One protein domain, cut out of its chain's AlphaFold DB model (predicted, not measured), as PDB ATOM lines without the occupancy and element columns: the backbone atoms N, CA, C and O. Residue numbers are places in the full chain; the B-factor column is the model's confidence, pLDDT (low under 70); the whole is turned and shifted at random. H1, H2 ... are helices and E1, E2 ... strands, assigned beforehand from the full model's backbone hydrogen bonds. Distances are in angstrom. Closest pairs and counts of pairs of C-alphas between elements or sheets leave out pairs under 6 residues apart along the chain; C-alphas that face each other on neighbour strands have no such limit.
ATOM      1  N   HIS A 556      80.923  27.473  64.451       95.81
ATOM      2  CA  HIS A 556      81.094  27.327  65.897       95.81
ATOM      3  C   HIS A 556      82.578  27.416  66.250       95.81
ATOM      4  O   HIS A 556      83.374  26.561  65.859       95.81
ATOM      5  N   LEU A 557      82.948  28.430  67.031       95.00
ATOM      6  CA  LEU A 557      84.330  28.659  67.438       95.00
ATOM      7  C   LEU A 557      84.464  28.734  68.963       95.00
ATOM      8  O   LEU A 557      83.725  29.453  69.628       95.00
ATOM      9  N   ASN A 558      85.435  28.013  69.517       94.00
ATOM     10  CA  ASN A 558      85.862  28.132  70.906       94.00
ATOM     11  C   ASN A 558      87.342  28.515  70.953       94.00
ATOM     12  O   ASN A 558      88.202  27.717  70.574       94.00
ATOM     13  N   VAL A 559      87.644  29.720  71.419       93.31
ATOM     14  CA  VAL A 559      89.010  30.239  71.445       93.31
ATOM     15  C   VAL A 559      89.525  30.295  72.872       93.31
ATOM     16  O   VAL A 559      88.896  30.883  73.754       93.31
ATOM     17  N   LYS A 560      90.684  29.676  73.088       90.69
ATOM     18  CA  LYS A 560      91.390  29.668  74.370       90.69
ATOM     19  C   LYS A 560      92.449  30.763  74.420       90.69
ATOM     20  O   LYS A 560      93.057  31.053  73.394       90.69
ATOM     21  N   GLU A 561      92.722  31.288  75.613       87.81
ATOM     22  CA  GLU A 561      93.820  32.243  75.863       87.81
ATOM     23  C   GLU A 561      93.711  33.510  75.008       87.81
ATOM     24  O   GLU A 561      94.643  33.897  74.306       87.81
ATOM     25  N   VAL A 562      92.525  34.109  75.009       90.62
ATOM     26  CA  VAL A 562      92.195  35.254  74.156       90.62
ATOM     27  C   VAL A 562      92.460  36.543  74.917       90.62
ATOM     28  O   VAL A 562      91.988  36.666  76.042       90.62
ATOM     29  N   THR A 563      93.156  37.501  74.311       89.94
ATOM     30  CA  THR A 563      93.261  38.881  74.814       89.94
ATOM     31  C   THR A 563      92.137  39.763  74.260       89.94
ATOM     32  O   THR A 563      91.476  39.390  73.290       89.94
ATOM     33  N   SER A 564      91.921  40.960  74.814       87.12
ATOM     34  CA  SER A 564      90.925  41.901  74.267       87.12
ATOM     35  C   SER A 564      91.180  42.260  72.790       87.12
ATOM     36  O   SER A 564      90.235  42.333  72.004       87.12
ATOM     37  N   GLU A 565      92.448  42.395  72.385       88.06
ATOM     38  CA  GLU A 565      92.847  42.640  70.989       88.06
ATOM     39  C   GLU A 565      92.523  41.440  70.081       88.06
ATOM     40  O   GLU A 565      92.001  41.601  68.973       88.06
ATOM     41  N   ASP A 566      92.751  40.214  70.566       89.94
ATOM     42  CA  ASP A 566      92.386  39.007  69.825       89.94
ATOM     43  C   ASP A 566      90.870  38.915  69.607       89.94
ATOM     44  O   ASP A 566      90.449  38.513  68.522       89.94
ATOM     45  N   ILE A 567      90.043  39.290  70.596       90.31
ATOM     46  CA  ILE A 567      88.574  39.293  70.456       90.31
ATOM     47  C   ILE A 567      88.164  40.211  69.304       90.31
ATOM     48  O   ILE A 567      87.395  39.791  68.436       90.31
ATOM     49  N   GLU A 568      88.690  41.436  69.267       90.06
ATOM     50  CA  GLU A 568      88.392  42.394  68.203       90.06
ATOM     51  C   GLU A 568      88.793  41.845  66.831       90.06
ATOM     52  O   GLU A 568      87.969  41.837  65.909       90.06
ATOM     53  N   ARG A 569      90.007  41.292  66.707       90.19
ATOM     54  CA  ARG A 569      90.485  40.671  65.464       90.19
ATOM     55  C   ARG A 569      89.595  39.504  65.026       90.19
ATOM     56  O   ARG A 569      89.170  39.450  63.873       90.19
ATOM     57  N   ILE A 570      89.287  38.577  65.934       91.06
ATOM     58  CA  ILE A 570      88.477  37.382  65.648       91.06
ATOM     59  C   ILE A 570      87.072  37.782  65.201       91.06
ATOM     60  O   ILE A 570      86.570  37.263  64.204       91.06
ATOM     61  N   VAL A 571      86.435  38.722  65.900       91.94
ATOM     62  CA  VAL A 571      85.092  39.202  65.556       91.94
ATOM     63  C   VAL A 571      85.096  39.970  64.235       91.94
ATOM     64  O   VAL A 571      84.166  39.823  63.443       91.94
ATOM     65  N   HIS A 572      86.141  40.749  63.953       90.56
ATOM     66  CA  HIS A 572      86.262  41.466  62.688       90.56
ATOM     67  C   HIS A 572      86.298  40.514  61.486       90.56
ATOM     68  O   HIS A 572      85.644  40.782  60.478       90.56
ATOM     69  N   ILE A 573      87.043  39.414  61.608       89.44
ATOM     70  CA  ILE A 573      87.318  38.480  60.511       89.44
ATOM     71  C   ILE A 573      86.229  37.407  60.398       89.44
ATOM     72  O   ILE A 573      85.700  37.175  59.313       89.44
ATOM     73  N   LEU A 574      85.883  36.752  61.510       91.81
ATOM     74  CA  LEU A 574      85.001  35.579  61.538       91.81
ATOM     75  C   LEU A 574      83.592  35.894  62.056       91.81
ATOM     76  O   LEU A 574      82.669  35.114  61.835       91.81
ATOM     77  N   GLY A 575      83.381  37.038  62.710       91.69
ATOM     78  CA  GLY A 575      82.091  37.411  63.305       91.69
ATOM     79  C   GLY A 575      80.865  37.231  62.393       91.69
ATOM     80  O   GLY A 575      79.879  36.652  62.855       91.69
ATOM     81  N   PRO A 576      80.896  37.633  61.104       92.50
ATOM     82  CA  PRO A 576      79.730  37.537  60.218       92.50
ATOM     83  C   PRO A 576      79.190  36.116  59.984       92.50
ATOM     84  O   PRO A 576      77.996  35.949  59.726       92.50
ATOM     85  N   GLN A 577      80.043  35.088  60.067       92.62
ATOM     86  CA  GLN A 577      79.674  33.690  59.801       92.62
ATOM     87  C   GLN A 577      79.374  32.874  61.066       92.62
ATOM     88  O   GLN A 577      78.694  31.850  60.980       92.62
ATOM     89  N   LEU A 578      79.833  33.328  62.237       94.75
ATOM     90  CA  LEU A 578      79.689  32.592  63.489       94.75
ATOM     91  C   LEU A 578      78.236  32.567  63.986       94.75
ATOM     92  O   LEU A 578      77.563  33.590  64.104       94.75
ATOM     93  N   VAL A 579      77.778  31.365  64.328       96.25
ATOM     94  CA  VAL A 579      76.503  31.078  65.002       96.25
ATOM     95  C   VAL A 579      76.716  30.925  66.508       96.25
ATOM     96  O   VAL A 579      75.852  31.312  67.298       96.25
ATOM     97  N   SER A 580      77.884  30.418  66.911       96.88
ATOM     98  CA  SER A 580      78.255  30.231  68.310       96.88
ATOM     99  C   SER A 580      79.721  30.562  68.559       96.88
ATOM    100  O   SER A 580      80.593  30.157  67.787       96.88
ATOM    101  N   LEU A 581      79.990  31.281  69.647       95.94
ATOM    102  CA  LEU A 581      81.328  31.712  70.030       95.94
ATOM    103  C   LEU A 581      81.554  31.496  71.527       95.94
ATOM    104  O   LEU A 581      80.795  31.995  72.358       95.94
ATOM    105  N   ARG A 582      82.627  30.783  71.872       95.00
ATOM    106  CA  ARG A 582      83.152  30.665  73.234       95.00
ATOM    107  C   ARG A 582      84.538  31.297  73.303       95.00
ATOM    108  O   ARG A 582      85.363  31.079  72.421       95.00
ATOM    109  N   LEU A 583      84.775  32.081  74.344       94.38
ATOM    110  CA  LEU A 583      86.013  32.813  74.574       94.38
ATOM    111  C   LEU A 583      86.501  32.531  75.989       94.38
ATOM    112  O   LEU A 583      85.785  32.797  76.954       94.38
ATOM    113  N   GLU A 584      87.721  32.025  76.121       92.62
ATOM    114  CA  GLU A 584      88.447  32.013  77.388       92.62
ATOM    115  C   GLU A 584      89.370  33.239  77.434       92.62
ATOM    116  O   GLU A 584      90.533  33.178  77.027       92.62
ATOM    117  N   HIS A 585      88.808  34.362  77.882       91.56
ATOM    118  CA  HIS A 585      89.452  35.669  77.962       91.56
ATOM    119  C   HIS A 585      90.451  35.697  79.124       91.56
ATOM    120  O   HIS A 585      90.073  35.489  80.280       91.56
ATOM    121  N   THR A 586      91.726  35.931  78.830       88.62
ATOM    122  CA  THR A 586      92.771  36.134  79.841       88.62
ATOM    123  C   THR A 586      92.706  37.556  80.367       88.62
ATOM    124  O   THR A 586      92.917  38.476  79.588       88.62
ATOM    125  N   VAL A 587      92.434  37.713  81.663       83.00
ATOM    126  CA  VAL A 587      92.264  39.023  82.312       83.00
ATOM    127  C   VAL A 587      93.327  39.239  83.390       83.00
ATOM    128  O   VAL A 587      93.157  38.819  84.535       83.00
ATOM    129  N   TRP A 588      94.460  39.819  82.997       72.81
ATOM    130  CA  TRP A 588      95.645  39.981  83.848       72.81
ATOM    131  C   TRP A 588      95.666  41.355  84.534       72.81
ATOM    132  O   TRP A 588      95.907  41.429  85.740       72.81
ATOM    133  N   ASP A 589      95.366  42.425  83.790       75.38
ATOM    134  CA  ASP A 589      95.477  43.823  84.244       75.38
ATOM    135  C   ASP A 589      94.189  44.641  84.083       75.38
ATOM    136  O   ASP A 589      94.116  45.794  84.513       75.38
ATOM    137  N   GLU A 590      93.152  44.041  83.512       80.38
ATOM    138  CA  GLU A 590      91.863  44.666  83.275       80.38
ATOM    139  C   GLU A 590      91.149  44.983  84.597       80.38
ATOM    140  O   GLU A 590      91.120  44.179  85.535       80.38
ATOM    141  N   GLN A 591      90.561  46.177  84.663       83.31
ATOM    142  CA  GLN A 591      89.841  46.690  85.827       83.31
ATOM    143  C   GLN A 591      88.338  46.746  85.552       83.31
ATOM    144  O   GLN A 591      87.897  46.782  84.403       83.31
ATOM    145  N   GLY A 592      87.559  46.770  86.628       85.81
ATOM    146  CA  GLY A 592      86.114  46.930  86.588       85.81
ATOM    147  C   GLY A 592      85.323  45.626  86.596       85.81
ATOM    148  O   GLY A 592      85.841  44.547  86.883       85.81
ATOM    149  N   ARG A 593      84.021  45.707  86.319       87.00
ATOM    150  CA  ARG A 593      83.101  44.553  86.364       87.00
ATOM    151  C   ARG A 593      83.285  43.591  85.199       87.00
ATOM    152  O   ARG A 593      82.846  42.442  85.303       87.00
ATOM    153  N   LEU A 594      83.965  44.036  84.140       89.31
ATOM    154  CA  LEU A 594      84.286  43.258  82.941       89.31
ATOM    155  C   LEU A 594      83.028  42.675  82.272       89.31
ATOM    156  O   LEU A 594      82.985  41.504  81.896       89.31
ATOM    157  N   TYR A 595      81.958  43.461  82.161       91.62
ATOM    158  CA  TYR A 595      80.758  42.995  81.470       91.62
ATOM    159  C   TYR A 595      81.091  42.617  80.013       91.62
ATOM    160  O   TYR A 595      81.755  43.401  79.341       91.62
ATOM    161  N   PRO A 596      80.610  41.476  79.476       90.62
ATOM    162  CA  PRO A 596      80.886  41.057  78.091       90.62
ATOM    163  C   PRO A 596      80.461  42.065  77.013       90.62
ATOM    164  O   PRO A 596      80.886  41.977  75.861       90.62
ATOM    165  N   THR A 597      79.573  42.983  77.383       90.50
ATOM    166  CA  THR A 597      79.077  44.077  76.553       90.50
ATOM    167  C   THR A 597      79.982  45.306  76.577       90.50
ATOM    168  O   THR A 597      79.907  46.140  75.683       90.50
ATOM    169  N   ASN A 598      80.842  45.437  77.582       87.44
ATOM    170  CA  ASN A 598      81.692  46.603  77.759       87.44
ATOM    171  C   ASN A 598      83.004  46.382  76.996       87.44
ATOM    172  O   ASN A 598      83.691  45.384  77.200       87.44
ATOM    173  N   GLY A 599      83.332  47.300  76.088       79.50
ATOM    174  CA  GLY A 599      84.498  47.208  75.210       79.50
ATOM    175  C   GLY A 599      84.208  47.768  73.815       79.50
ATOM    176  O   GLY A 599      83.167  48.399  73.611       79.50
ATOM    177  N   PRO A 600      85.103  47.550  72.837       75.19
ATOM    178  CA  PRO A 600      84.886  47.966  71.455       75.19
ATOM    179  C   PRO A 600      83.545  47.436  70.898       75.19
ATOM    180  O   PRO A 600      83.166  46.301  71.210       75.19
ATOM    181  N   PRO A 601      82.815  48.202  70.056       77.31
ATOM    182  CA  PRO A 601      81.488  47.835  69.549       77.31
ATOM    183  C   PRO A 601      81.546  46.776  68.430       77.31
ATOM    184  O   PRO A 601      81.002  46.945  67.334       77.31
ATOM    185  N   VAL A 602      82.249  45.673  68.683       84.56
ATOM    186  CA  VAL A 602      82.580  44.635  67.700       84.56
ATOM    187  C   VAL A 602      81.411  43.685  67.458       84.56
ATOM    188  O   VAL A 602      81.239  43.183  66.346       84.56
ATOM    189  N   TRP A 603      80.539  43.498  68.451       90.44
ATOM    190  CA  TRP A 603      79.465  42.505  68.405       90.44
ATOM    191  C   TRP A 603      78.407  42.771  67.333       90.44
ATOM    192  O   TRP A 603      77.764  41.832  66.866       90.44
ATOM    193  N   ARG A 604      78.273  44.016  66.859       87.12
ATOM    194  CA  ARG A 604      77.371  44.362  65.743       87.12
ATOM    195  C   ARG A 604      77.706  43.616  64.448       87.12
ATOM    196  O   ARG A 604      76.821  43.415  63.622       87.12
ATOM    197  N   ARG A 605      78.958  43.175  64.278       88.19
ATOM    198  CA  ARG A 605      79.403  42.376  63.120       88.19
ATOM    199  C   ARG A 605      78.940  40.919  63.189       88.19
ATOM    200  O   ARG A 605      78.885  40.244  62.166       88.19
ATOM    201  N   CYS A 606      78.549  40.444  64.368       92.25
ATOM    202  CA  CYS A 606      78.115  39.073  64.620       92.25
ATOM    203  C   CYS A 606      76.611  38.884  64.364       92.25
ATOM    204  O   CYS A 606      75.856  38.494  65.256       92.25
ATOM    205  N   ALA A 607      76.151  39.158  63.140       92.12
ATOM    206  CA  ALA A 607      74.722  39.159  62.800       92.12
ATOM    207  C   ALA A 607      74.033  37.788  62.958       92.12
ATOM    208  O   ALA A 607      72.824  37.732  63.174       92.12
ATOM    209  N   ARG A 608      74.784  36.682  62.863       94.69
ATOM    210  CA  ARG A 608      74.270  35.302  62.962       94.69
ATOM    211  C   ARG A 608      74.474  34.665  64.340       94.69
ATOM    212  O   ARG A 608      73.989  33.556  64.561       94.69
ATOM    213  N   LEU A 609      75.165  35.352  65.251       95.94
ATOM    214  CA  LEU A 609      75.588  34.791  66.529       95.94
ATOM    215  C   LEU A 609      74.396  34.671  67.480       95.94
ATOM    216  O   LEU A 609      73.841  35.671  67.928       95.94
ATOM    217  N   LYS A 610      74.018  33.432  67.790       96.06
ATOM    218  CA  LYS A 610      72.912  33.091  68.694       96.06
ATOM    219  C   LYS A 610      73.389  32.720  70.095       96.06
ATOM    220  O   LYS A 610      72.619  32.858  71.046       96.06
ATOM    221  N   TYR A 611      74.634  32.264  70.225       96.19
ATOM    222  CA  TYR A 611      75.221  31.828  71.488       96.19
ATOM    223  C   TYR A 611      76.597  32.456  71.696       96.19
ATOM    224  O   TYR A 611      77.483  32.312  70.855       96.19
ATOM    225  N   LEU A 612      76.776  33.131  72.827       95.44
ATOM    226  CA  LEU A 612      78.042  33.736  73.227       95.44
ATOM    227  C   LEU A 612      78.391  33.256  74.632       95.44
ATOM    228  O   LEU A 612      77.594  33.434  75.546       95.44
ATOM    229  N   HIS A 613      79.572  32.676  74.813       94.94
ATOM    230  CA  HIS A 613      80.106  32.302  76.118       94.94
ATOM    231  C   HIS A 613      81.428  33.025  76.362       94.94
ATOM    232  O   HIS A 613      82.418  32.738  75.697       94.94
ATOM    233  N   VAL A 614      81.459  33.928  77.338       94.12
ATOM    234  CA  VAL A 614      82.678  34.625  77.757       94.12
ATOM    235  C   VAL A 614      83.096  34.132  79.131       94.12
ATOM    236  O   VAL A 614      82.389  34.336  80.120       94.12
ATOM    237  N   ARG A 615      84.259  33.483  79.192       92.31
ATOM    238  CA  ARG A 615      84.869  33.005  80.425       92.31
ATOM    239  C   ARG A 615      86.136  33.772  80.731       92.31
ATOM    240  O   ARG A 615      87.080  33.716  79.957       92.31
ATOM    241  N   HIS A 616      86.182  34.416  81.888       91.50
ATOM    242  CA  HIS A 616      87.396  35.070  82.355       91.50
ATOM    243  C   HIS A 616      88.314  34.045  83.025       91.50
ATOM    244  O   HIS A 616      87.889  33.311  83.922       91.50
ATOM    245  N   ASN A 617      89.563  33.978  82.580       86.06
ATOM    246  CA  ASN A 617      90.612  33.088  83.067       86.06
ATOM    247  C   ASN A 617      91.836  33.908  83.508       86.06
ATOM    248  O   ASN A 617      92.005  35.047  83.086       86.06
ATOM    249  N   GLN A 618      92.698  33.298  84.332       78.88
ATOM    250  CA  GLN A 618      93.944  33.908  84.827       78.88
ATOM    251  C   GLN A 618      93.718  35.267  85.517       78.88
ATOM    252  O   GLN A 618      94.381  36.244  85.208       78.88
ATOM    253  N   TRP A 619      92.748  35.304  86.433       74.25
ATOM    254  CA  TRP A 619      92.285  36.523  87.092       74.25
ATOM    255  C   TRP A 619      93.161  36.955  88.271       74.25
ATOM    256  O   TRP A 619      93.744  36.129  88.975       74.25
ATOM    257  N   CYS A 620      93.171  38.260  88.549       76.38
ATOM    258  CA  CYS A 620      93.786  38.821  89.748       76.38
ATOM    259  C   CYS A 620      92.985  38.453  91.011       76.38
ATOM    260  O   CYS A 620      91.752  38.522  91.010       76.38
ATOM    261  N   HIS A 621      93.679  38.086  92.095       77.31
ATOM    262  CA  HIS A 621      93.072  37.830  93.411       77.31
ATOM    263  C   HIS A 621      92.694  39.113  94.167       77.31
ATOM    264  O   HIS A 621      91.948  39.046  95.145       77.31
ATOM    265  N   ASP A 622      93.192  40.268  93.725       82.19
ATOM    266  CA  ASP A 622      92.863  41.564  94.305       82.19
ATOM    267  C   ASP A 622      91.454  42.000  93.879       82.19
ATOM    268  O   ASP A 622      91.220  42.402  92.739       82.19
ATOM    269  N   MET A 623      90.502  41.904  94.811       79.94
ATOM    270  CA  MET A 623      89.103  42.245  94.558       79.94
ATOM    271  C   MET A 623      88.892  43.740  94.297       79.94
ATOM    272  O   MET A 623      87.944  44.095  93.598       79.94
ATOM    273  N   SER A 624      89.756  44.614  94.824       81.19
ATOM    274  CA  SER A 624      89.599  46.066  94.675       81.19
ATOM    275  C   SER A 624      89.565  46.496  93.206       81.19
ATOM    276  O   SER A 624      88.791  47.378  92.845       81.19
ATOM    277  N   ARG A 625      90.286  45.771  92.342       83.00
ATOM    278  CA  ARG A 625      90.320  45.986  90.891       83.00
ATOM    279  C   ARG A 625      88.977  45.794  90.195       83.00
ATOM    280  O   ARG A 625      88.789  46.343  89.117       83.00
ATOM    281  N   TYR A 626      88.049  45.027  90.770       83.94
ATOM    282  CA  TYR A 626      86.756  44.743  90.139       83.94
ATOM    283  C   TYR A 626      85.602  45.567  90.714       83.94
ATOM    284  O   TYR A 626      84.488  45.450  90.214       83.94
ATOM    285  N   LEU A 627      85.824  46.360  91.769       79.25
ATOM    286  CA  LEU A 627      84.777  47.084  92.510       79.25
ATOM    287  C   LEU A 627      84.407  48.449  91.907       79.25
ATOM    288  O   LEU A 627      83.845  49.293  92.602       79.25
ATOM    289  N   HIS A 628      84.684  48.668  90.623       77.69
ATOM    290  CA  HIS A 628      84.237  49.872  89.926       77.69
ATOM    291  C   HIS A 628      82.765  49.758  89.515       77.69
ATOM    292  O   HIS A 628      82.296  48.684  89.133       77.69
ATOM    293  N   ASP A 629      82.035  50.870  89.596       72.75
ATOM    294  CA  ASP A 629      80.645  50.964  89.143       72.75
ATOM    295  C   ASP A 629      80.616  51.276  87.640       72.75
ATOM    296  O   ASP A 629      80.449  52.420  87.214       72.75
ATOM    297  N   ASP A 630      80.886  50.253  86.827       81.62
ATOM    298  CA  ASP A 630      80.901  50.405  85.374       81.62
ATOM    299  C   ASP A 630      79.474  50.362  84.811       81.62
ATOM    300  O   ASP A 630      78.741  49.396  85.057       81.62
ATOM    301  N   PRO A 631      79.062  51.337  83.983       88.12
ATOM    302  CA  PRO A 631      77.771  51.269  83.317       88.12
ATOM    303  C   PRO A 631      77.733  50.093  82.333       88.12
ATOM    304  O   PRO A 631      78.697  49.827  81.617       88.12
ATOM    305  N   VAL A 632      76.597  49.396  82.259       90.94
ATOM    306  CA  VAL A 632      76.386  48.301  81.298       90.94
ATOM    307  C   VAL A 632      76.088  48.879  79.912       90.94
ATOM    308  O   VAL A 632      75.043  49.505  79.714       90.94
ATOM    309  N   ASP A 633      76.955  48.630  78.925       91.25
ATOM    310  CA  ASP A 633      76.700  49.038  77.536       91.25
ATOM    311  C   ASP A 633      75.698  48.102  76.848       91.25
ATOM    312  O   ASP A 633      76.033  47.126  76.181       91.25
ATOM    313  N   THR A 634      74.419  48.426  76.965       89.88
ATOM    314  CA  THR A 634      73.347  47.646  76.333       89.88
ATOM    315  C   THR A 634      73.320  47.719  74.803       89.88
ATOM    316  O   THR A 634      72.632  46.918  74.166       89.88
ATOM    317  N   THR A 635      74.059  48.647  74.188       88.00
ATOM    318  CA  THR A 635      74.065  48.842  72.731       88.00
ATOM    319  C   THR A 635      75.059  47.933  72.005       88.00
ATOM    320  O   THR A 635      75.009  47.817  70.772       88.00
ATOM    321  N   ASN A 636      75.944  47.278  72.758       90.81
ATOM    322  CA  ASN A 636      76.987  46.395  72.258       90.81
ATOM    323  C   ASN A 636      76.644  44.919  72.506       90.81
ATOM    324  O   ASN A 636      77.368  44.171  73.160       90.81
ATOM    325  N   LEU A 637      75.499  44.493  71.974       90.81
ATOM    326  CA  LEU A 637      75.074  43.095  71.953       90.81
ATOM    327  C   LEU A 637      75.006  42.585  70.507       90.81
ATOM    328  O   LEU A 637      74.633  43.346  69.607       90.81
ATOM    329  N   PRO A 638      75.319  41.300  70.254       92.75
ATOM    330  CA  PRO A 638      75.105  40.704  68.945       92.75
ATOM    331  C   PRO A 638      73.610  40.752  68.569       92.75
ATOM    332  O   PRO A 638      72.770  40.365  69.390       92.75
ATOM    333  N   PRO A 639      73.246  41.172  67.341       91.50
ATOM    334  CA  PRO A 639      71.851  41.429  66.963       91.50
ATOM    335  C   PRO A 639      70.898  40.233  67.081       91.50
ATOM    336  O   PRO A 639      69.707  40.422  67.311       91.50
ATOM    337  N   SER A 640      71.414  39.013  66.908       94.50
ATOM    338  CA  SER A 640      70.630  37.770  66.922       94.50
ATOM    339  C   SER A 640      70.862  36.926  68.179       94.50
ATOM    340  O   SER A 640      70.461  35.759  68.209       94.50
ATOM    341  N   LEU A 641      71.516  37.480  69.208       95.44
ATOM    342  CA  LEU A 641      71.916  36.717  70.389       95.44
ATOM    343  C   LEU A 641      70.686  36.188  71.127       95.44
ATOM    344  O   LEU A 641      69.780  36.954  71.446       95.44
ATOM    345  N   GLN A 642      70.667  34.886  71.412       94.88
ATOM    346  CA  GLN A 642      69.586  34.208  72.132       94.88
ATOM    347  C   GLN A 642      70.019  33.764  73.529       94.88
ATOM    348  O   GLN A 642      69.210  33.811  74.456       94.88
ATOM    349  N   THR A 643      71.277  33.338  73.677       94.50
ATOM    350  CA  THR A 643      71.860  32.891  74.948       94.50
ATOM    351  C   THR A 643      73.222  33.539  75.176       94.50
ATOM    352  O   THR A 643      74.117  33.414  74.340       94.50
ATOM    353  N   LEU A 644      73.380  34.194  76.325       95.12
ATOM    354  CA  LEU A 644      74.658  34.702  76.818       95.12
ATOM    355  C   LEU A 644      75.096  33.862  78.016       95.12
ATOM    356  O   LEU A 644      74.355  33.768  78.987       95.12
ATOM    357  N   VAL A 645      76.288  33.282  77.968       93.94
ATOM    358  CA  VAL A 645      76.917  32.612  79.105       93.94
ATOM    359  C   VAL A 645      78.100  33.444  79.568       93.94
ATOM    360  O   VAL A 645      78.991  33.763  78.782       93.94
ATOM    361  N   TRP A 646      78.120  33.804  80.841       94.06
ATOM    362  CA  TRP A 646      79.171  34.633  81.399       94.06
ATOM    363  C   TRP A 646      79.782  33.988  82.632       94.06
ATOM    364  O   TRP A 646      79.094  33.631  83.580       94.06
ATOM    365  N   SER A 647      81.099  33.871  82.641       92.56
ATOM    366  CA  SER A 647      81.840  33.411  83.802       92.56
ATOM    367  C   SER A 647      82.759  34.521  84.303       92.56
ATOM    368  O   SER A 647      83.916  34.588  83.862       92.56
ATOM    369  N   PRO A 648      82.265  35.395  85.200       91.00
ATOM    370  CA  PRO A 648      83.047  36.499  85.729       91.00
ATOM    371  C   PRO A 648      84.235  35.990  86.550       91.00
ATOM    372  O   PRO A 648      84.145  34.995  87.266       91.00
ATOM    373  N   ALA A 649      85.352  36.710  86.488       88.31
ATOM    374  CA  ALA A 649      86.537  36.423  87.294       88.31
ATOM    375  C   ALA A 649      86.257  36.575  88.799       88.31
ATOM    376  O   ALA A 649      86.575  35.701  89.609       88.31
ATOM    377  N   TRP A 650      85.611  37.679  89.169       86.56
ATOM    378  CA  TRP A 650      85.413  38.100  90.553       86.56
ATOM    379  C   TRP A 650      84.400  37.245  91.331       86.56
ATOM    380  O   TRP A 650      84.460  37.207  92.559       86.56
ATOM    381  N   THR A 651      83.533  36.467  90.670       86.19
ATOM    382  CA  THR A 651      82.658  35.490  91.360       86.19
ATOM    383  C   THR A 651      83.427  34.283  91.907       86.19
ATOM    384  O   THR A 651      82.871  33.480  92.656       86.19
ATOM    385  N   ARG A 652      84.711  34.133  91.550       82.94
ATOM    386  CA  ARG A 652      85.601  33.063  92.031       82.94
ATOM    387  C   ARG A 652      86.581  33.523  93.112       82.94
ATOM    388  O   ARG A 652      87.375  32.718  93.591       82.94
ATOM    389  N   VAL A 653      86.551  34.801  93.483       79.50
ATOM    390  CA  VAL A 653      87.433  35.376  94.503       79.50
ATOM    391  C   VAL A 653      86.680  35.444  95.837       79.50
ATOM    392  O   VAL A 653      85.618  36.066  95.943       79.50
ATOM    393  N   TYR A 654      87.227  34.791  96.865       74.06
ATOM    394  CA  TYR A 654      86.638  34.723  98.205       74.06
ATOM    395  C   TYR A 654      86.895  36.016  98.987       74.06
ATOM    396  O   TYR A 654      88.027  36.293  99.369       74.06
ATOM    397  N   THR A 655      85.846  36.799  99.244       67.69
ATOM    398  CA  THR A 655      85.954  38.118  99.900       67.69
ATOM    399  C   THR A 655      84.721  38.442 100.737       67.69
ATOM    400  O   THR A 655      84.038  39.435 100.515       67.69
ATOM    401  N   TYR A 656      84.456  37.607 101.743       63.38
ATOM    402  CA  TYR A 656      83.263  37.716 102.593       63.38
ATOM    403  C   TYR A 656      83.098  39.068 103.319       63.38
ATOM    404  O   TYR A 656      81.996  39.389 103.735       63.38
ATOM    405  N   HIS A 657      84.169  39.857 103.467       71.44
ATOM    406  CA  HIS A 657      84.182  41.116 104.224       71.44
ATOM    407  C   HIS A 657      84.267  42.387 103.358       71.44
ATOM    408  O   HIS A 657      84.028  43.471 103.874       71.44
ATOM    409  N   ILE A 658      84.611  42.275 102.068       77.00
ATOM    410  CA  ILE A 658      84.790  43.437 101.168       77.00
ATOM    411  C   ILE A 658      83.650  43.518 100.157       77.00
ATOM    412  O   ILE A 658      83.172  44.600  99.838       77.00
ATOM    413  N   TYR A 659      83.223  42.367  99.641       80.81
ATOM    414  CA  TYR A 659      82.163  42.286  98.650       80.81
ATOM    415  C   TYR A 659      81.396  40.981  98.878       80.81
ATOM    416  O   TYR A 659      81.799  39.930  98.361       80.81
ATOM    417  N   PRO A 660      80.363  41.028  99.737       83.88
ATOM    418  CA  PRO A 660      79.535  39.880 100.070       83.88
ATOM    419  C   PRO A 660      78.990  39.164  98.832       83.88
ATOM    420  O   PRO A 660      78.720  39.764  97.791       83.88
ATOM    421  N   ASP A 661      78.793  37.854  98.957       85.75
ATOM    422  CA  ASP A 661      78.277  37.017  97.871       85.75
ATOM    423  C   ASP A 661      76.851  37.411  97.441       85.75
ATOM    424  O   ASP A 661      76.478  37.222  96.283       85.75
ATOM    425  N   GLU A 662      76.069  38.000  98.347       85.94
ATOM    426  CA  GLU A 662      74.745  38.553  98.042       85.94
ATOM    427  C   GLU A 662      74.840  39.739  97.076       85.94
ATOM    428  O   GLU A 662      74.151  39.742  96.054       85.94
ATOM    429  N   ASP A 663      75.761  40.674  97.327       86.62
ATOM    430  CA  ASP A 663      75.989  41.848  96.477       86.62
ATOM    431  C   ASP A 663      76.574  41.446  95.119       86.62
ATOM    432  O   ASP A 663      76.102  41.887  94.069       86.62
ATOM    433  N   LYS A 664      77.530  40.507  95.120       87.69
ATOM    434  CA  LYS A 664      78.046  39.863  93.902       87.69
ATOM    435  C   LYS A 664      76.917  39.322  93.036       87.69
ATOM    436  O   LYS A 664      76.867  39.564  91.830       87.69
ATOM    437  N   ARG A 665      76.007  38.558  93.642       87.62
ATOM    438  CA  ARG A 665      74.895  37.929  92.926       87.62
ATOM    439  C   ARG A 665      73.875  38.963  92.462       87.62
ATOM    440  O   ARG A 665      73.335  38.815  91.366       87.62
ATOM    441  N   ALA A 666      73.632  40.002  93.257       88.38
ATOM    442  CA  ALA A 666      72.770  41.117  92.887       88.38
ATOM    443  C   ALA A 666      73.299  41.854  91.647       88.38
ATOM    444  O   ALA A 666      72.522  42.094  90.723       88.38
ATOM    445  N   ASP A 667      74.604  42.119  91.562       89.44
ATOM    446  CA  ASP A 667      75.208  42.799  90.408       89.44
ATOM    447  C   ASP A 667      75.180  41.936  89.138       89.44
ATOM    448  O   ASP A 667      74.865  42.443  88.057       89.44
ATOM    449  N   VAL A 668      75.423  40.621  89.240       90.56
ATOM    450  CA  VAL A 668      75.266  39.716  88.081       90.56
ATOM    451  C   VAL A 668      73.811  39.671  87.607       90.56
ATOM    452  O   VAL A 668      73.553  39.727  86.402       90.56
ATOM    453  N   ARG A 669      72.844  39.602  88.532       90.12
ATOM    454  CA  ARG A 669      71.412  39.626  88.194       90.12
ATOM    455  C   ARG A 669      71.008  40.951  87.555       90.12
ATOM    456  O   ARG A 669      70.317  40.926  86.539       90.12
ATOM    457  N   ARG A 670      71.478  42.081  88.094       90.62
ATOM    458  CA  ARG A 670      71.238  43.422  87.543       90.62
ATOM    459  C   ARG A 670      71.761  43.518  86.116       90.62
ATOM    460  O   ARG A 670      71.039  43.988  85.239       90.62
ATOM    461  N   PHE A 671      72.974  43.028  85.862       93.12
ATOM    462  CA  PHE A 671      73.522  42.940  84.510       93.12
ATOM    463  C   PHE A 671      72.620  42.109  83.593       93.12
ATOM    464  O   PHE A 671      72.175  42.615  82.563       93.12
ATOM    465  N   ALA A 672      72.305  40.870  83.987       93.38
ATOM    466  CA  ALA A 672      71.487  39.950  83.200       93.38
ATOM    467  C   ALA A 672      70.121  40.557  82.841       93.38
ATOM    468  O   ALA A 672      69.691  40.517  81.691       93.38
ATOM    469  N   GLU A 673      69.453  41.157  83.820       92.38
ATOM    470  CA  GLU A 673      68.172  41.833  83.656       92.38
ATOM    471  C   GLU A 673      68.273  43.041  82.714       92.38
ATOM    472  O   GLU A 673      67.440  43.195  81.819       92.38
ATOM    473  N   THR A 674      69.322  43.854  82.859       93.19
ATOM    474  CA  THR A 674      69.565  45.046  82.032       93.19
ATOM    475  C   THR A 674      69.754  44.678  80.559       93.19
ATOM    476  O   THR A 674      69.085  45.243  79.690       93.19
ATOM    477  N   VAL A 675      70.593  43.680  80.255       93.81
ATOM    478  CA  VAL A 675      70.834  43.251  78.864       93.81
ATOM    479  C   VAL A 675      69.639  42.520  78.253       93.81
ATOM    480  O   VAL A 675      69.359  42.692  77.066       93.81
ATOM    481  N   MET A 676      68.893  41.740  79.044       92.88
ATOM    482  CA  MET A 676      67.684  41.059  78.566       92.88
ATOM    483  C   MET A 676      66.548  42.038  78.267       92.88
ATOM    484  O   MET A 676      65.803  41.812  77.323       92.88
ATOM    485  N   ARG A 677      66.412  43.133  79.026       90.81
ATOM    486  CA  ARG A 677      65.414  44.174  78.726       90.81
ATOM    487  C   ARG A 677      65.764  44.993  77.493       90.81
ATOM    488  O   ARG A 677      64.867  45.407  76.763       90.81
ATOM    489  N   ALA A 678      67.051  45.240  77.268       90.25
ATOM    490  CA  ALA A 678      67.503  46.019  76.124       90.25
ATOM    491  C   ALA A 678      67.480  45.228  74.803       90.25
ATOM    492  O   ALA A 678      67.322  45.816  73.732       90.25
ATOM    493  N   SER A 679      67.616  43.899  74.855       90.31
ATOM    494  CA  SER A 679      67.617  43.038  73.669       90.31
ATOM    495  C   SER A 679      66.244  42.429  73.385       90.31
ATOM    496  O   SER A 679      65.585  41.883  74.261       90.31
ATOM    497  N   ARG A 680      65.833  42.444  72.112       89.12
ATOM    498  CA  ARG A 680      64.596  41.777  71.660       89.12
ATOM    499  C   ARG A 680      64.764  40.274  71.432       89.12
ATOM    500  O   ARG A 680      63.770  39.561  71.318       89.12
ATOM    501  N   THR A 681      65.999  39.796  71.298       92.94
ATOM    502  CA  THR A 681      66.302  38.409  70.911       92.94
ATOM    503  C   THR A 681      66.854  37.578  72.061       92.94
ATOM    504  O   THR A 681      66.684  36.357  72.044       92.94
ATOM    505  N   LEU A 682      67.494  38.215  73.048       93.50
ATOM    506  CA  LEU A 682      68.144  37.540  74.168       93.50
ATOM    507  C   LEU A 682      67.092  36.944  75.104       93.50
ATOM    508  O   LEU A 682      66.332  37.658  75.749       93.50
ATOM    509  N   ARG A 683      67.054  35.613  75.185       91.56
ATOM    510  CA  ARG A 683      66.061  34.876  75.986       91.56
ATOM    511  C   ARG A 683      66.606  34.429  77.327       91.56
ATOM    512  O   ARG A 683      65.841  34.130  78.241       91.56
ATOM    513  N   THR A 684      67.915  34.238  77.414       92.62
ATOM    514  CA  THR A 684      68.537  33.625  78.581       92.62
ATOM    515  C   THR A 684      69.941  34.175  78.784       92.62
ATOM    516  O   THR A 684      70.741  34.219  77.849       92.62
ATOM    517  N   VAL A 685      70.245  34.524  80.031       94.06
ATOM    518  CA  VAL A 685      71.608  34.780  80.500       94.06
ATOM    519  C   VAL A 685      71.953  33.695  81.509       94.06
ATOM    520  O   VAL A 685      71.218  33.484  82.468       94.06
ATOM    521  N   VAL A 686      73.042  32.976  81.285       92.88
ATOM    522  CA  VAL A 686      73.579  31.989  82.221       92.88
ATOM    523  C   VAL A 686      74.851  32.565  82.810       92.88
ATOM    524  O   VAL A 686      75.670  33.101  82.067       92.88
ATOM    525  N   TYR A 687      75.050  32.443  84.115       92.00
ATOM    526  CA  TYR A 687      76.317  32.828  84.718       92.00
ATOM    527  C   TYR A 687      76.930  31.721  85.566       92.00
ATOM    528  O   TYR A 687      76.221  30.929  86.188       92.00
ATOM    529  N   GLU A 688      78.259  31.669  85.582       90.06
ATOM    530  CA  GLU A 688      79.008  30.754  86.438       90.06
ATOM    531  C   GLU A 688      79.264  31.371  87.813       90.06
ATOM    532  O   GLU A 688      79.720  32.508  87.959       90.06
ATOM    533  N   TRP A 689      79.036  30.557  88.830       86.94
ATOM    534  CA  TRP A 689      79.275  30.856  90.224       86.94
ATOM    535  C   TRP A 689      80.288  29.871  90.800       86.94
ATOM    536  O   TRP A 689      80.225  28.667  90.526       86.94
ATOM    537  N   THR A 690      81.248  30.401  91.565       76.12
ATOM    538  CA  THR A 690      82.275  29.635  92.303       76.12
ATOM    539  C   THR A 690      83.050  28.592  91.476       76.12
ATOM    540  O   THR A 690      83.668  27.684  92.027       76.12
ATOM    541  N   GLY A 691      83.059  28.722  90.144       69.00
ATOM    542  CA  GLY A 691      83.835  27.883  89.223       69.00
ATOM    543  C   GLY A 691      83.241  26.508  88.895       69.00
ATOM    544  O   GLY A 691      83.909  25.719  88.226       69.00
ATOM    545  N   ARG A 692      82.040  26.178  89.392       69.50
ATOM    546  CA  ARG A 692      81.393  24.870  89.142       69.50
ATOM    547  C   ARG A 692      79.883  24.927  88.948       69.50
ATOM    548  O   ARG A 692      79.326  23.986  88.394       69.50
ATOM    549  N   ARG A 693      79.222  25.988  89.411       83.88
ATOM    550  CA  ARG A 693      77.761  26.101  89.386       83.88
ATOM    551  C   ARG A 693      77.333  27.063  88.302       83.88
ATOM    552  O   ARG A 693      77.940  28.119  88.165       83.88
ATOM    553  N   PHE A 694      76.273  26.729  87.579       88.00
ATOM    554  CA  PHE A 694      75.683  27.624  86.593       88.00
ATOM    555  C   PHE A 694      74.255  27.959  86.991       88.00
ATOM    556  O   PHE A 694      73.469  27.076  87.344       88.00
ATOM    557  N   TYR A 695      73.936  29.245  86.919       89.94
ATOM    558  CA  TYR A 695      72.615  29.780  87.203       89.94
ATOM    559  C   TYR A 695      72.030  30.390  85.948       89.94
ATOM    560  O   TYR A 695      72.722  31.077  85.196       89.94
ATOM    561  N   ARG A 696      70.747  30.127  85.715       90.88
ATOM    562  CA  ARG A 696      70.038  30.574  84.520       90.88
ATOM    563  C   ARG A 696      69.055  31.678  84.883       90.88
ATOM    564  O   ARG A 696      68.122  31.437  85.645       90.88
ATOM    565  N   CYS A 697      69.230  32.840  84.268       91.12
ATOM    566  CA  CYS A 697      68.339  33.990  84.337       91.12
ATOM    567  C   CYS A 697      67.463  34.082  83.080       91.12
ATOM    568  O   CYS A 697      67.939  33.881  81.957       91.12
ATOM    569  N   TYR A 698      66.184  34.399  83.270       89.81
ATOM    570  CA  TYR A 698      65.211  34.642  82.202       89.81
ATOM    571  C   TYR A 698      64.127  35.621  82.670       89.81
ATOM    572  O   TYR A 698      63.866  35.755  83.864       89.81
ATOM    573  N   LEU A 699      63.475  36.305  81.728       86.69
ATOM    574  CA  LEU A 699      62.353  37.195  82.033       86.69
ATOM    575  C   LEU A 699      61.058  36.378  82.184       86.69
ATOM    576  O   LEU A 699      60.696  35.608  81.295       86.69
ATOM    577  N   GLY A 700      60.373  36.520  83.321       75.38
ATOM    578  CA  GLY A 700      59.071  35.895  83.572       75.38
ATOM    579  C   GLY A 700      57.903  36.620  82.887       75.38
ATOM    580  O   GLY A 700      58.064  37.686  82.296       75.38
ATOM    581  N   THR A 701      56.692  36.070  83.029       66.06
ATOM    582  CA  THR A 701      55.440  36.618  82.458       66.06
ATOM    583  C   THR A 701      55.114  38.044  82.917       66.06
ATOM    584  O   THR A 701      54.433  38.768  82.200       66.06
ATOM    585  N   HIS A 702      55.628  38.460  84.079       58.38
ATOM    586  CA  HIS A 702      55.452  39.800  84.653       58.38
ATOM    587  C   HIS A 702      56.695  40.699  84.506       58.38
ATOM    588  O   HIS A 702      56.828  41.673  85.235       58.38
ATOM    589  N   THR A 703      57.623  40.396  83.586       61.94
ATOM    590  CA  THR A 703      58.878  41.153  83.332       61.94
ATOM    591  C   THR A 703      59.905  41.185  84.475       61.94
ATOM    592  O   THR A 703      60.955  41.823  84.351       61.94
ATOM    593  N   GLU A 704      59.649  40.449  85.557       72.19
ATOM    594  CA  GLU A 704      60.623  40.181  86.615       72.19
ATOM    595  C   GLU A 704      61.679  39.180  86.133       72.19
ATOM    596  O   GLU A 704      61.355  38.153  85.520       72.19
ATOM    597  N   CYS A 705      62.948  39.470  86.423       76.00
ATOM    598  CA  CYS A 705      64.047  38.545  86.180       76.00
ATOM    599  C   CYS A 705      63.958  37.384  87.178       76.00
ATOM    600  O   CYS A 705      64.082  37.579  88.386       76.00
ATOM    601  N   ARG A 706      63.727  36.169  86.675       83.44
ATOM    602  CA  ARG A 706      63.710  34.942  87.473       83.44
ATOM    603  C   ARG A 706      65.007  34.181  87.290       83.44
ATOM    604  O   ARG A 706      65.587  34.157  86.206       83.44
ATOM    605  N   GLU A 707      65.421  33.515  88.357       85.62
ATOM    606  CA  GLU A 707      66.604  32.670  88.381       85.62
ATOM    607  C   GLU A 707      66.207  31.242  88.760       85.62
ATOM    608  O   GLU A 707      65.517  31.026  89.755       85.62
ATOM    609  N   THR A 708      66.630  30.259  87.968       83.31
ATOM    610  CA  THR A 708      66.468  28.832  88.293       83.31
ATOM    611  C   THR A 708      67.761  28.228  88.827       83.31
ATOM    612  O   THR A 708      68.855  28.652  88.448       83.31
ATOM    613  N   ALA A 709      67.607  27.236  89.707       69.62
ATOM    614  CA  ALA A 709      68.698  26.592  90.430       69.62
ATOM    615  C   ALA A 709      69.654  25.768  89.541       69.62
ATOM    616  O   ALA A 709      69.373  25.491  88.377       69.62
ATOM    617  N   GLU A 710      70.777  25.421  90.176       62.62
ATOM    618  CA  GLU A 710      71.998  24.746  89.713       62.62
ATOM    619  C   GLU A 710      71.799  23.771  88.540       62.62
ATOM    620  O   GLU A 710      71.184  22.715  88.680       62.62
ATOM    621  N   LEU A 711      72.356  24.133  87.381       64.19
ATOM    622  CA  LEU A 711      72.432  23.270  86.202       64.19
ATOM    623  C   LEU A 711      73.854  22.720  86.051       64.19
ATOM    624  O   LEU A 711      74.828  23.462  86.209       64.19
ATOM    625  N   GLU A 712      73.984  21.447  85.669       64.06
ATOM    626  CA  GLU A 712      75.222  20.975  85.044       64.06
ATOM    627  C   GLU A 712      75.372  21.680  83.691       64.06
ATOM    628  O   GLU A 712      74.437  21.714  82.885       64.06
ATOM    629  N   MET A 713      76.539  22.283  83.437       68.75
ATOM    630  CA  MET A 713      76.790  22.896  82.137       68.75
ATOM    631  C   MET A 713      76.903  21.800  81.083       68.75
ATOM    632  O   MET A 713      77.822  20.984  81.088       68.75
ATOM    633  N   ASP A 714      75.982  21.836  80.137       70.56
ATOM    634  CA  ASP A 714      76.068  21.047  78.927       70.56
ATOM    635  C   ASP A 714      77.185  21.597  78.020       70.56
ATOM    636  O   ASP A 714      77.000  22.562  77.279       70.56
ATOM    637  N   GLU A 715      78.366  20.974  78.073       67.81
ATOM    638  CA  GLU A 715      79.540  21.315  77.246       67.81
ATOM    639  C   GLU A 715      79.261  21.253  75.728       67.81
ATOM    640  O   GLU A 715      80.020  21.817  74.941       67.81
ATOM    641  N   GLY A 716      78.176  20.595  75.297       73.31
ATOM    642  CA  GLY A 716      77.727  20.542  73.904       73.31
ATOM    643  C   GLY A 716      76.684  21.599  73.527       73.31
ATOM    644  O   GLY A 716      76.336  21.700  72.354       73.31
ATOM    645  N   ALA A 717      76.179  22.402  74.471       78.81
ATOM    646  CA  ALA A 717      75.080  23.345  74.222       78.81
ATOM    647  C   ALA A 717      75.398  24.304  73.073       78.81
ATOM    648  O   ALA A 717      74.563  24.558  72.210       78.81
ATOM    649  N   TRP A 718      76.638  24.785  73.033       84.31
ATOM    650  CA  TRP A 718      77.115  25.782  72.082       84.31
ATOM    651  C   TRP A 718      77.207  25.267  70.632       84.31
ATOM    652  O   TRP A 718      77.232  26.083  69.712       84.31
ATOM    653  N   THR A 719      77.224  23.950  70.394       82.69
ATOM    654  CA  THR A 719      77.196  23.365  69.038       82.69
ATOM    655  C   THR A 719      75.793  22.962  68.576       82.69
ATOM    656  O   THR A 719      75.622  22.617  67.412       82.69
ATOM    657  N   ARG A 720      74.772  23.037  69.445       82.12
ATOM    658  CA  ARG A 720      73.379  22.627  69.154       82.12
ATOM    659  C   ARG A 720      72.425  23.779  68.782       82.12
ATOM    660  O   ARG A 720      71.220  23.553  68.706       82.12
ATOM    661  N   VAL A 721      72.949  24.994  68.594       71.50
ATOM    662  CA  VAL A 721      72.201  26.276  68.510       71.50
ATOM    663  C   VAL A 721      71.749  26.656  67.095       71.50
ATOM    664  O   VAL A 721      72.541  26.445  66.154       71.50
TER     665      VAL A 721
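AT A GLANCE: This is residues 556 to 721 of the 721 residues of an uncharacterized protein of Lentinus tigrinus ALCF2SS1-7 (UniProt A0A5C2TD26). What is the main shape? A twisted wall of seven strands has H1 and H3 over one face, with the long links of residues 587 to 610 and 627 to 642 filling in between these two helices. The opposite face has no named helix over it, and the tail after E7 runs back along that side. What is it made of? The printed part has 166 residues, with three named helices and seven named strands in the order E1 H1 E2 E3 H2 E4 H3 E5 E6 E7; the mixed sheet runs E1 E2 E3 E4 E5 E6 E7, the class is mixed, and under half of the residues are in named elements. How large is it? It is compact, with a radius of gyration of the C-alphas of 15.0 A and spans of 45 by 40 by 29 A.

IN THESE COORDINATES: Where are the strands? E1 is residues 556 to 562, beginning at C-alpha 556 (81.094, 27.327, 65.897); E2 is 580 to 586, 19.5 A long, E3 611 to 617, 19.3 A, and E4 643 to 647. E5 is 684 to 689, E6 693 to 699, 20.4 A, and E7 705 to 711, ending at C-alpha 711 (72.432, 23.270, 86.202). Where are the helices? H1 is residues 564 to 574, 15.4 A long, H2 623 to 626, and H3 661 to 678, 25.9 A.

HOW THE PARTS SIT: How do the strands pair? E1 to E5 are parallel neighbours in turn: N 559 and O 582 are 2.8 A apart, N 583 and O 613 2.8 A, N 614 and O 645 2.9 A, and N 646 and O 686 2.8 A. E5, E6 and E7 form a meander, each strand the antiparallel neighbour of the one before, in two hairpins; N 687 and O 695 are 2.9 A apart, N 706 and O 698 2.8 A. Where are the helices? In a two-layer arrangement, helices on one face of a sheet, H3 is 8.6 A high over E5 and E6, slantwise at 37 degrees to E6 on the local plane, its closest C-alphas to E5 being Ala 672 and Val 685, 5.8 A. H1, on the same face, is 9.5 A high over E1 and, with 3 C-alphas, only just over E2, along the strands at 19 degrees to E1 on the local plane; H2 is not on the sheet. Which units and backbones recur? E1 H1 E2, E3 H2 E4 and E4 H3 E5 are strand-helix-strand units, two parallel neighbour strands with a helix between, with right-handed crossovers. In H1 and H3 every O i to N i+4 pair is within hydrogen-bond range; H2 is too short for one.

THE WHOLE: How far does it reach? The farthest C-alphas, Gln 577 and His 657, are 45.3 A apart, and the printed part has no cut. Which links are long? E2 to E3, H2 to E4 and E4 to H3. Where is confidence low? Residues 655 to 656, 691 to 692, 701 to 703, 709 to 713 and 715 are under 70; the mean pLDDT of the printed part is 86.0.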